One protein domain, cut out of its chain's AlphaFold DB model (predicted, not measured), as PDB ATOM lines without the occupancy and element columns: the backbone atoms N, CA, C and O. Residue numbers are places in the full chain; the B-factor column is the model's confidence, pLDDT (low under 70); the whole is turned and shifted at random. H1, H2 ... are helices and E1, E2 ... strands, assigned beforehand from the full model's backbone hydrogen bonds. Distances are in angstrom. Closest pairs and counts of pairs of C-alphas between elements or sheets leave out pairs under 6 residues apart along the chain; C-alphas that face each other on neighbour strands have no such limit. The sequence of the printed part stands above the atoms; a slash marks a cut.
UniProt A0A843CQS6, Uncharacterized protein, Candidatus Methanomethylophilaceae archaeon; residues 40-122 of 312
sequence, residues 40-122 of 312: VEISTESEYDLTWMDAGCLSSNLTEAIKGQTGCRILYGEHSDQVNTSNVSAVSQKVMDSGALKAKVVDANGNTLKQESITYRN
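What this domain is: This is residues 40 to 122 of the 312 residues of an uncharacterized protein of Candidatus Methanomethylophilaceae archaeon (UniProt A0A843CQS6). Look for one twisted sheet of four strands with two helices, H1 and H2, covering one of its faces, while no named helix covers the other. The two ends of the printed part come together near H1, where residues 40 to 41 pair with residues 119 to 120 of the short strand E5. The printed part has 83 residues, under half of them in named elements, which follow as E1, H1, E2, E3, H2, E4, E5; the sheet runs E1, E4, E2, E3, antiparallel throughout, and the class is mixed, helices and strands. It is compact, with a radius of gyration of the C-alphas of 11.1 A, and spans 31 by 26 by 21 A.

How they stand to each other: Going along from residue 40, you first meet E1, residues 47 to 49, an edge strand antiparallel to E4, residues 102 to 106; N 48 and O 103 are 2.8 A apart, within hydrogen-bond range. Next comes H1, residues 55 to 65, on the sheet at a height of 10.1 A, over E4 and along the strands, at 24 degrees to E4 on the local plane. E2, residues 73 to 76, is the other neighbour of E4, antiparallel, with N 75 and O 104 at 2.8 A. E1, H1 and E2 make a split strand-helix-strand unit, two strands running the same way with another strand, E4, between them; its crossover is right-handed. E2 forms a hairpin with the edge strand E3, residues 79 to 82, where N 74 and O 81 are 2.9 A apart. H2, residues 88 to 97, lies over E2 at a height of 9.4 A over the sheet, on the same face as H1, which gives two layers, helices over a sheet. E3, H2 and E4 are the second split unit, with E2 between its strands and a right-handed crossover. H1 and H2 touch, closest at the C-alphas of Ala 55 and Ser 92, 5.0 A, at a steep tilt of 50 degrees, opposite ways. In both helices every O i to N i+4 pair is within hydrogen-bond range. E5, residues 119 to 121, pairs with no named strand; its closest C-alpha to H1 is that of Thr 119, 6.4 A from that of Asn 61, and E5 is apart from H2.

Where its parts are: Find C-alpha 47 at (199.640, 190.663, 204.572), where E1 begins. H1 runs 15.0 A from C-alpha 55 at (209.960, 199.915, 210.390), and H2 runs 14.2 A from residue 88 to 97. E2 is 9.8 A long, E3 10.5 A and E4 13.5 A; E1 and E5 have three residues each, and E5 ends at C-alpha 121 at (213.867, 195.061, 202.172).

The domain as a whole: The printed part has no cut, and the C-alphas farthest apart, those of Asn 109 and Asn 122, are 33.1 A apart. The link from E4 to E5, residues 107 to 118, is long. The mean pLDDT of the printed part is 76.1; look for values under 70 at residues 40 to 46, 48 to 54, 57 and 114 to 122.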
ATOM      1  N   VAL A  40     211.578 196.239 195.791       39.06
ATOM      2  CA  VAL A  40     210.807 195.347 194.905       39.06
ATOM      3  C   VAL A  40     209.334 195.439 195.291       39.06
ATOM      4  O   VAL A  40     209.006 195.235 196.458       39.06
ATOM      5  N   GLU A  41     208.467 195.729 194.318       38.12
ATOM      6  CA  GLU A  41     207.020 195.926 194.485       38.12
ATOM      7  C   GLU A  41     206.225 194.672 194.061       38.12
ATOM      8  O   GLU A  41     206.405 194.166 192.952       38.12
ATOM      9  N   ILE A  42     205.336 194.161 194.924       38.50
ATOM     10  CA  ILE A  42     204.495 192.973 194.649       38.50
ATOM     11  C   ILE A  42     203.010 193.280 194.914       38.50
ATOM     12  O   ILE A  42     202.648 193.635 196.031       38.50
ATOM     13  N   SER A  43     202.120 193.085 193.937       38.31
ATOM     14  CA  SER A  43     200.671 193.308 194.109       38.31
ATOM     15  C   SER A  43     199.989 192.156 194.849       38.31
ATOM     16  O   SER A  43     199.887 191.056 194.305       38.31
ATOM     17  N   THR A  44     199.530 192.375 196.088       51.28
ATOM     18  CA  THR A  44     198.943 191.326 196.950       51.28
ATOM     19  C   THR A  44     197.989 191.884 198.020       51.28
ATOM     20  O   THR A  44     197.855 193.096 198.207       51.28
ATOM     21  N   GLU A  45     197.264 190.991 198.706       57.56
ATOM     22  CA  GLU A  45     196.549 191.317 199.949       57.56
ATOM     23  C   GLU A  45     197.514 191.942 200.963       57.56
ATOM     24  O   GLU A  45     198.691 191.597 200.971       57.56
ATOM     25  N   SER A  46     197.042 192.853 201.820       64.31
ATOM     26  CA  SER A  46     197.864 193.554 202.813       64.31
ATOM     27  C   SER A  46     198.305 192.685 203.986       64.31
ATOM     28  O   SER A  46     198.086 193.038 205.145       64.31
ATOM     29  N   GLU A  47     198.935 191.559 203.673       71.06
ATOM     30  CA  GLU A  47     199.640 190.663 204.572       71.06
ATOM     31  C   GLU A  47     201.151 190.819 204.369       71.06
ATOM     32  O   GLU A  47     201.664 190.813 203.252       71.06
ATOM     33  N   TYR A  48     201.866 190.971 205.474       67.19
ATOM     34  CA  TYR A  48     203.286 191.274 205.510       67.19
ATOM     35  C   TYR A  48     204.032 190.169 206.231       67.19
ATOM     36  O   TYR A  48     203.672 189.795 207.353       67.19
ATOM     37  N   ASP A  49     205.111 189.702 205.616       63.19
ATOM     38  CA  ASP A  49     206.138 188.931 206.302       63.19
ATOM     39  C   ASP A  49     207.163 189.904 206.911       63.19
ATOM     40  O   ASP A  49     207.991 190.500 206.215       63.19
ATOM     41  N   LEU A  50     207.063 190.107 208.226       63.94
ATOM     42  CA  LEU A  50     207.848 191.100 208.963       63.94
ATOM     43  C   LEU A  50     209.325 190.713 209.067       63.94
ATOM     44  O   LEU A  50     210.168 191.580 209.285       63.94
ATOM     45  N   THR A  51     209.655 189.437 208.849       56.16
ATOM     46  CA  THR A  51     211.037 188.934 208.852       56.16
ATOM     47  C   THR A  51     211.902 189.599 207.775       56.16
ATOM     48  O   THR A  51     213.125 189.647 207.904       56.16
ATOM     49  N   TRP A  52     211.269 190.158 206.737       54.34
ATOM     50  CA  TRP A  52     211.921 190.790 205.584       54.34
ATOM     51  C   TRP A  52     211.649 192.297 205.487       54.34
ATOM     52  O   TRP A  52     211.913 192.920 204.456       54.34
ATOM     53  N   MET A  53     211.113 192.902 206.547       61.81
ATOM     54  CA  MET A  53     210.808 194.329 206.609       61.81
ATOM     55  C   MET A  53     211.563 195.004 207.756       61.81
ATOM     56  O   MET A  53     212.001 194.376 208.714       61.81
ATOM     57  N   ASP A  54     211.748 196.314 207.649       63.94
ATOM     58  CA  ASP A  54     212.063 197.179 208.785       63.94
ATOM     59  C   ASP A  54     210.910 198.157 208.993       63.94
ATOM     60  O   ASP A  54     209.952 198.201 208.215       63.94
ATOM     61  N   ALA A  55     210.999 198.956 210.053       71.00
ATOM     62  CA  ALA A  55     209.960 199.915 210.390       71.00
ATOM     63  C   ALA A  55     209.741 200.964 209.283       71.00
ATOM     64  O   ALA A  55     208.622 201.453 209.126       71.00
ATOM     65  N   GLY A  56     210.774 201.303 208.502       71.06
ATOM     66  CA  GLY A  56     210.658 202.226 207.373       71.06
ATOM     67  C   GLY A  56     209.863 201.607 206.225       71.06
ATOM     68  O   GLY A  56     208.875 202.184 205.776       71.06
ATOM     69  N   CYS A  57     210.237 200.394 205.828       67.44
ATOM     70  CA  CYS A  57     209.576 199.599 204.797       67.44
ATOM     71  C   CYS A  57     208.100 199.330 205.142       67.44
ATOM     72  O   CYS A  57     207.206 199.623 204.348       67.44
ATOM     73  N   LEU A  58     207.829 198.891 206.375       77.44
ATOM     74  CA  LEU A  58     206.466 198.687 206.862       77.44
ATOM     75  C   LEU A  58     205.661 199.997 206.871       77.44
ATOM     76  O   LEU A  58     204.480 199.986 206.540       77.44
ATOM     77  N   SER A  59     206.285 201.138 207.186       80.19
ATOM     78  CA  SER A  59     205.601 202.438 207.152       80.19
ATOM     79  C   SER A  59     205.158 202.838 205.749       80.19
ATOM     80  O   SER A  59     204.051 203.353 205.581       80.19
ATOM     81  N   SER A  60     205.986 202.591 204.737       77.06
ATOM     82  CA  SER A  60     205.617 202.850 203.343       77.06
ATOM     83  C   SER A  60     204.425 201.986 202.923       77.06
ATOM     84  O   SER A  60     203.412 202.532 202.482       77.06
ATOM     85  N   ASN A  61     204.480 200.677 203.192       73.88
ATOM     86  CA  ASN A  61     203.392 199.740 202.880       73.88
ATOM     87  C   ASN A  61     202.090 200.091 203.604       73.88
ATOM     88  O   ASN A  61     201.014 200.102 203.017       73.88
ATOM     89  N   LEU A  62     202.166 200.438 204.892       83.88
ATOM     90  CA  LEU A  62     200.991 200.858 205.651       83.88
ATOM     91  C   LEU A  62     200.385 202.149 205.105       83.88
ATOM     92  O   LEU A  62     199.162 202.263 205.064       83.88
ATOM     93  N   THR A  63     201.210 203.106 204.676       83.31
ATOM     94  CA  THR A  63     200.733 204.362 204.078       83.31
ATOM     95  C   THR A  63     199.976 204.109 202.778       83.31
ATOM     96  O   THR A  63     198.944 204.742 202.544       83.31
ATOM     97  N   GLU A  64     200.459 203.179 201.953       79.88
ATOM     98  CA  GLU A  64     199.781 202.762 200.728       79.88
ATOM     99  C   GLU A  64     198.470 202.031 201.042       79.88
ATOM    100  O   GLU A  64     197.406 202.461 200.590       79.88
ATOM    101  N   ALA A  65     198.522 200.998 201.889       79.88
ATOM    102  CA  ALA A  65     197.376 200.154 202.217       79.88
ATOM    103  C   ALA A  65     196.177 200.947 202.764       79.88
ATOM    104  O   ALA A  65     195.027 200.645 202.445       79.88
ATOM    105  N   ILE A  66     196.423 201.977 203.580       86.69
ATOM    106  CA  ILE A  66     195.362 202.774 204.220       86.69
ATOM    107  C   ILE A  66     194.955 204.014 203.415       86.69
ATOM    108  O   ILE A  66     194.133 204.812 203.879       86.69
ATOM    109  N   LYS A  67     195.539 204.238 202.233       83.81
ATOM    110  CA  LYS A  67     195.311 205.451 201.443       83.81
ATOM    111  C   LYS A  67     193.830 205.598 201.087       83.81
ATOM    112  O   LYS A  67     193.235 204.751 200.432       83.81
ATOM    113  N   GLY A  68     193.231 206.707 201.519       80.81
ATOM    114  CA  GLY A  68     191.808 206.984 201.291       80.81
ATOM    115  C   GLY A  68     190.852 206.150 202.153       80.81
ATOM    116  O   GLY A  68     189.644 206.202 201.929       80.81
ATOM    117  N   GLN A  69     191.364 205.415 203.143       83.06
ATOM    118  CA  GLN A  69     190.574 204.596 204.057       83.06
ATOM    119  C   GLN A  69     190.618 205.137 205.491       83.06
ATOM    120  O   GLN A  69     191.530 205.865 205.885       83.06
ATOM    121  N   THR A  70     189.600 204.803 206.286       86.75
ATOM    122  CA  THR A  70     189.503 205.203 207.698       86.75
ATOM    123  C   THR A  70     189.111 204.010 208.560       86.75
ATOM    124  O   THR A  70     188.483 203.067 208.085       86.75
ATOM    125  N   GLY A  71     189.500 204.035 209.837       88.38
ATOM    126  CA  GLY A  71     189.221 202.936 210.766       88.38
ATOM    127  C   GLY A  71     190.057 201.673 210.529       88.38
ATOM    128  O   GLY A  71     189.718 200.623 211.065       88.38
ATOM    129  N   CYS A  72     191.142 201.769 209.754       92.88
ATOM    130  CA  CYS A  72     192.031 200.648 209.478       92.88
ATOM    131  C   CYS A  72     192.765 200.181 210.740       92.88
ATOM    132  O   CYS A  72     193.115 200.973 211.627       92.88
ATOM    133  N   ARG A  73     193.032 198.878 210.801       95.44
ATOM    134  CA  ARG A  73     193.777 198.247 211.891       95.44
ATOM    135  C   ARG A  73     194.858 197.348 211.324       95.44
ATOM    136  O   ARG A  73     194.612 196.628 210.362       95.44
ATOM    137  N   ILE A  74     196.023 197.351 211.957       93.75
ATOM    138  CA  ILE A  74     197.029 196.313 211.753       93.75
ATOM    139  C   ILE A  74     196.853 195.241 212.833       93.75
ATOM    140  O   ILE A  74     196.619 195.548 214.005       93.75
ATOM    141  N   LEU A  75     196.914 193.981 212.419       90.69
ATOM    142  CA  LEU A  75     196.841 192.790 213.257       90.69
ATOM    143  C   LEU A  75     198.192 192.086 213.180       90.69
ATOM    144  O   LEU A  75     198.661 191.817 212.076       90.69
ATOM    145  N   TYR A  76     198.818 191.809 214.319       89.12
ATOM    146  CA  TYR A  76     200.157 191.222 214.386       89.12
ATOM    147  C   TYR A  76     200.313 190.452 215.702       89.12
ATOM    148  O   TYR A  76     200.001 190.972 216.773       89.12
ATOM    149  N   GLY A  77     200.743 189.188 215.638       85.62
ATOM    150  CA  GLY A  77     200.697 188.299 216.806       85.62
ATOM    151  C   GLY A  77     199.293 188.244 217.433       85.62
ATOM    152  O   GLY A  77     198.308 188.039 216.727       85.62
ATOM    153  N   GLU A  78     199.200 188.472 218.747       88.12
ATOM    154  CA  GLU A  78     197.928 188.609 219.486       88.12
ATOM    155  C   GLU A  78     197.460 190.072 219.629       88.12
ATOM    156  O   GLU A  78     196.483 190.370 220.320       88.12
ATOM    157  N   HIS A  79     198.159 191.009 218.990       93.44
ATOM    158  CA  HIS A  79     197.936 192.439 219.138       93.44
ATOM    159  C   HIS A  79     197.189 193.043 217.949       93.44
ATOM    160  O   HIS A  79     197.161 192.525 216.829       93.44
ATOM    161  N   SER A  80     196.572 194.193 218.211       94.94
ATOM    162  CA  SER A  80     195.938 195.006 217.189       94.94
ATOM    163  C   SER A  80     196.046 196.478 217.537       94.94
ATOM    164  O   SER A  80     195.697 196.874 218.647       94.94
ATOM    165  N   ASP A  81     196.450 197.281 216.557       95.88
ATOM    166  CA  ASP A  81     196.511 198.732 216.683       95.88
ATOM    167  C   ASP A  81     195.775 199.419 215.539       95.88
ATOM    168  O   ASP A  81     195.732 198.934 214.406       95.88
ATOM    169  N   GLN A  82     195.202 200.580 215.848       95.75
ATOM    170  CA  GLN A  82     194.632 201.456 214.839       95.75
ATOM    171  C   GLN A  82     195.756 202.140 214.059       95.75
ATOM    172  O   GLN A  82     196.659 202.734 214.654       95.75
ATOM    173  N   VAL A  83     195.664 202.104 212.732       93.81
ATOM    174  CA  VAL A  83     196.635 202.726 211.830       93.81
ATOM    175  C   VAL A  83     195.948 203.785 210.968       93.81
ATOM    176  O   VAL A  83     194.863 203.579 210.426       93.81
ATOM    177  N   ASN A  84     196.560 204.959 210.888       92.00
ATOM    178  CA  ASN A  84     196.148 206.088 210.066       92.00
ATOM    179  C   ASN A  84     197.393 206.864 209.612       92.00
ATOM    180  O   ASN A  84     198.472 206.710 210.180       92.00
ATOM    181  N   THR A  85     197.238 207.745 208.627       88.00
ATOM    182  CA  THR A  85     198.351 208.503 208.026       88.00
ATOM    183  C   THR A  85     199.180 209.316 209.025       88.00
ATOM    184  O   THR A  85     200.349 209.578 208.764       88.00
ATOM    185  N   SER A  86     198.615 209.695 210.175       91.00
ATOM    186  CA  SER A  86     199.316 210.480 211.200       91.00
ATOM    187  C   SER A  86     200.126 209.645 212.196       91.00
ATOM    188  O   SER A  86     201.000 210.195 212.863       91.00
ATOM    189  N   ASN A  87     199.862 208.337 212.311       93.12
ATOM    190  CA  ASN A  87     200.523 207.465 213.287       93.12
ATOM    191  C   ASN A  87     201.305 206.295 212.666       93.12
ATOM    192  O   ASN A  87     201.883 205.513 213.422       93.12
ATOM    193  N   VAL A  88     201.364 206.195 211.330       91.75
ATOM    194  CA  VAL A  88     202.002 205.076 210.615       91.75
ATOM    195  C   VAL A  88     203.401 204.765 211.145       91.75
ATOM    196  O   VAL A  88     203.646 203.635 211.542       91.75
ATOM    197  N   SER A  89     204.300 205.750 211.237       88.06
ATOM    198  CA  SER A  89     205.684 205.502 211.671       88.06
ATOM    199  C   SER A  89     205.780 204.922 213.086       88.06
ATOM    200  O   SER A  89     206.579 204.023 213.338       88.06
ATOM    201  N   ALA A  90     204.947 205.410 214.010       92.75
ATOM    202  CA  ALA A  90     204.932 204.934 215.392       92.75
ATOM    203  C   ALA A  90     204.358 203.513 215.494       92.75
ATOM    204  O   ALA A  90     204.888 202.682 216.231       92.75
ATOM    205  N   VAL A  91     203.296 203.226 214.735       95.06
ATOM    206  CA  VAL A  91     202.694 201.888 214.666       95.06
ATOM    207  C   VAL A  91     203.671 200.893 214.044       95.06
ATOM    208  O   VAL A  91     203.863 199.825 214.611       95.06
ATOM    209  N   SER A  92     204.345 201.244 212.946       88.81
ATOM    210  CA  SER A  92     205.344 200.376 212.315       88.81
ATOM    211  C   SER A  92     206.468 200.006 213.272       88.81
ATOM    212  O   SER A  92     206.804 198.831 213.385       88.81
ATOM    213  N   GLN A  93     207.022 200.983 214.001       89.44
ATOM    214  CA  GLN A  93     208.075 200.707 214.978       89.44
ATOM    215  C   GLN A  93     207.576 199.761 216.075       89.44
ATOM    216  O   GLN A  93     208.229 198.767 216.367       89.44
ATOM    217  N   LYS A  94     206.372 200.005 216.605       93.69
ATOM    218  CA  LYS A  94     205.746 199.137 217.609       93.69
ATOM    219  C   LYS A  94     205.532 197.705 217.102       93.69
ATOM    220  O   LYS A  94     205.756 196.756 217.849       93.69
ATOM    221  N   VAL A  95     205.106 197.540 215.848       89.06
ATOM    222  CA  VAL A  95     204.929 196.223 215.217       89.06
ATOM    223  C   VAL A  95     206.272 195.503 215.103       89.06
ATOM    224  O   VAL A  95     206.355 194.340 215.490       89.06
ATOM    225  N   MET A  96     207.330 196.183 214.652       84.94
ATOM    226  CA  MET A  96     208.667 195.584 214.563       84.94
ATOM    227  C   MET A  96     209.224 195.204 215.943       84.94
ATOM    228  O   MET A  96     209.756 194.107 216.110       84.94
ATOM    229  N   ASP A  97     209.034 196.059 216.950       87.81
ATOM    230  CA  ASP A  97     209.499 195.827 218.324       87.81
ATOM    231  C   ASP A  97     208.746 194.679 219.025       87.81
ATOM    232  O   ASP A  97     209.231 194.128 220.012       87.81
ATOM    233  N   SER A  98     207.569 194.291 218.518       85.50
ATOM    234  CA  SER A  98     206.784 193.178 219.070       85.50
ATOM    235  C   SER A  98     207.404 191.798 218.820       85.50
ATOM    236  O   SER A  98     207.022 190.830 219.476       85.50
ATOM    237  N   GLY A  99     208.324 191.687 217.854       79.88
ATOM    238  CA  GLY A  99     208.892 190.408 217.420       79.88
ATOM    239  C   GLY A  99     207.917 189.509 216.648       79.88
ATOM    240  O   GLY A  99     208.216 188.337 216.421       79.88
ATOM    241  N   ALA A 100     206.749 190.021 216.245       71.88
ATOM    242  CA  ALA A 100     205.828 189.290 215.384       71.88
ATOM    243  C   ALA A 100     206.477 188.977 214.024       71.88
ATOM    244  O   ALA A 100     207.167 189.809 213.444       71.88
ATOM    245  N   LEU A 101     206.213 187.781 213.490       71.56
ATOM    246  CA  LEU A 101     206.726 187.358 212.178       71.56
ATOM    247  C   LEU A 101     205.822 187.791 211.021       71.56
ATOM    248  O   LEU A 101     206.258 187.876 209.879       71.56
ATOM    249  N   LYS A 102     204.543 188.050 211.307       76.31
ATOM    250  CA  LYS A 102     203.547 188.426 210.305       76.31
ATOM    251  C   LYS A 102     202.653 189.544 210.809       76.31
ATOM    252  O   LYS A 102     202.334 189.598 211.999       76.31
ATOM    253  N   ALA A 103     202.194 190.372 209.881       75.69
ATOM    254  CA  ALA A 103     201.150 191.356 210.118       75.69
ATOM    255  C   ALA A 103     200.137 191.369 208.973       75.69
ATOM    256  O   ALA A 103     200.471 191.013 207.850       75.69
ATOM    257  N   LYS A 104     198.908 191.806 209.241       85.31
ATOM    258  CA  LYS A 104     197.910 192.075 208.200       85.31
ATOM    259  C   LYS A 104     197.121 193.345 208.475       85.31
ATOM    260  O   LYS A 104     196.845 193.652 209.635       85.31
ATOM    261  N   VAL A 105     196.733 194.063 207.428       87.44
ATOM    262  CA  VAL A 105     195.909 195.275 207.531       87.44
ATOM    263  C   VAL A 105     194.474 194.961 207.161       87.44
ATOM    264  O   VAL A 105     194.211 194.381 206.110       87.44
ATOM    265  N   VAL A 106     193.547 195.383 208.016       85.00
ATOM    266  CA  VAL A 106     192.110 195.214 207.810       85.00
ATOM    267  C   VAL A 106     191.369 196.551 207.842       85.00
ATOM    268  O   VAL A 106     191.807 197.497 208.506       85.00
ATOM    269  N   ASP A 107     190.240 196.624 207.136       90.25
ATOM    270  CA  ASP A 107     189.292 197.738 207.207       90.25
ATOM    271  C   ASP A 107     188.541 197.772 208.557       90.25
ATOM    272  O   ASP A 107     188.708 196.911 209.428       90.25
ATOM    273  N   ALA A 108     187.664 198.765 208.726       88.88
ATOM    274  CA  ALA A 108     186.821 198.901 209.915       88.88
ATOM    275  C   ALA A 108     185.862 197.709 210.149       88.88
ATOM    276  O   ALA A 108     185.367 197.535 211.262       88.88
ATOM    277  N   ASN A 109     185.610 196.894 209.121       87.94
ATOM    278  CA  ASN A 109     184.744 195.716 209.163       87.94
ATOM    279  C   ASN A 109     185.533 194.409 209.369       87.94
ATOM    280  O   ASN A 109     184.924 193.351 209.506       87.94
ATOM    281  N   GLY A 110     186.869 194.468 209.406       84.50
ATOM    282  CA  GLY A 110     187.743 193.307 209.557       84.50
ATOM    283  C   GLY A 110     188.136 192.615 208.248       84.50
ATOM    284  O   GLY A 110     188.741 191.544 208.307       84.50
ATOM    285  N   ASN A 111     187.837 193.196 207.084       83.50
ATOM    286  CA  ASN A 111     188.268 192.654 205.793       83.50
ATOM    287  C   ASN A 111     189.714 193.051 205.501       83.50
ATOM    288  O   ASN A 111     190.059 194.225 205.634       83.50
ATOM    289  N   THR A 112     190.540 192.105 205.057       77.25
ATOM    290  CA  THR A 112     191.914 192.396 204.629       77.25
ATOM    291  C   THR A 112     191.913 193.369 203.452       77.25
ATOM    292  O   THR A 112     191.177 193.184 202.478       77.25
ATOM    293  N   LEU A 113     192.729 194.418 203.550       72.31
ATOM    294  CA  LEU A 113     192.870 195.398 202.478       72.31
ATOM    295  C   LEU A 113     193.638 194.805 201.298       72.31
ATOM    296  O   LEU A 113     194.441 193.887 201.447       72.31
ATOM    297  N   LYS A 114     193.374 195.341 200.109       65.69
ATOM    298  CA  LYS A 114     194.167 195.074 198.911       65.69
ATOM    299  C   LYS A 114     194.974 196.318 198.592       65.69
ATOM    300  O   LYS A 114     194.428 197.419 198.670       65.69
ATOM    301  N   GLN A 115     196.226 196.125 198.212       55.38
ATOM    302  CA  GLN A 115     197.117 197.199 197.791       55.38
ATOM    303  C   GLN A 115     197.713 196.889 196.423       55.38
ATOM    304  O   GLN A 115     197.739 195.732 195.989       55.38
ATOM    305  N   GLU A 116     198.109 197.942 195.714       50.34
ATOM    306  CA  GLU A 116     198.655 197.809 194.365       50.34
ATOM    307  C   GLU A 116     200.048 197.187 194.429       50.34
ATOM    308  O   GLU A 116     200.364 196.355 193.578       50.34
ATOM    309  N   SER A 117     200.811 197.494 195.479       53.12
ATOM    310  CA  SER A 117     202.153 196.975 195.725       53.12
ATOM    311  C   SER A 117     202.460 196.770 197.212       53.12
ATOM    312  O   SER A 117     201.890 197.402 198.090       53.12
ATOM    313  N   ILE A 118     203.390 195.860 197.501       49.00
ATOM    314  CA  ILE A 118     204.068 195.705 198.789       49.00
ATOM    315  C   ILE A 118     205.564 195.760 198.528       49.00
ATOM    316  O   ILE A 118     206.075 194.988 197.715       49.00
ATOM    317  N   THR A 119     206.255 196.639 199.242       50.38
ATOM    318  CA  THR A 119     207.711 196.760 199.242       50.38
ATOM    319  C   THR A 119     208.324 195.885 200.337       50.38
ATOM    320  O   THR A 119     207.824 195.849 201.457       50.38
ATOM    321  N   TYR A 120     209.436 195.208 200.049       48.72
ATOM    322  CA  TYR A 120     210.241 194.465 201.032       48.72
ATOM    323  C   TYR A 120     211.695 194.946 201.029       48.72
ATOM    324  O   TYR A 120     212.176 195.471 200.024       48.72
ATOM    325  N   ARG A 121     212.434 194.730 202.129       40.84
ATOM    326  CA  ARG A 121     213.867 195.061 202.172       40.84
ATOM    327  C   ARG A 121     214.669 194.068 201.343       40.84
ATOM    328  O   ARG A 121     214.711 192.881 201.651       40.84
ATOM    329  N   ASN A 122     215.453 194.583 200.406       40.81
ATOM    330  CA  ASN A 122     216.385 193.767 199.628       40.81
ATOM    331  C   ASN A 122     217.733 193.498 200.324       40.81
ATOM    332  O   ASN A 122     218.617 192.876 199.746       40.81
TER     333      ASN A 122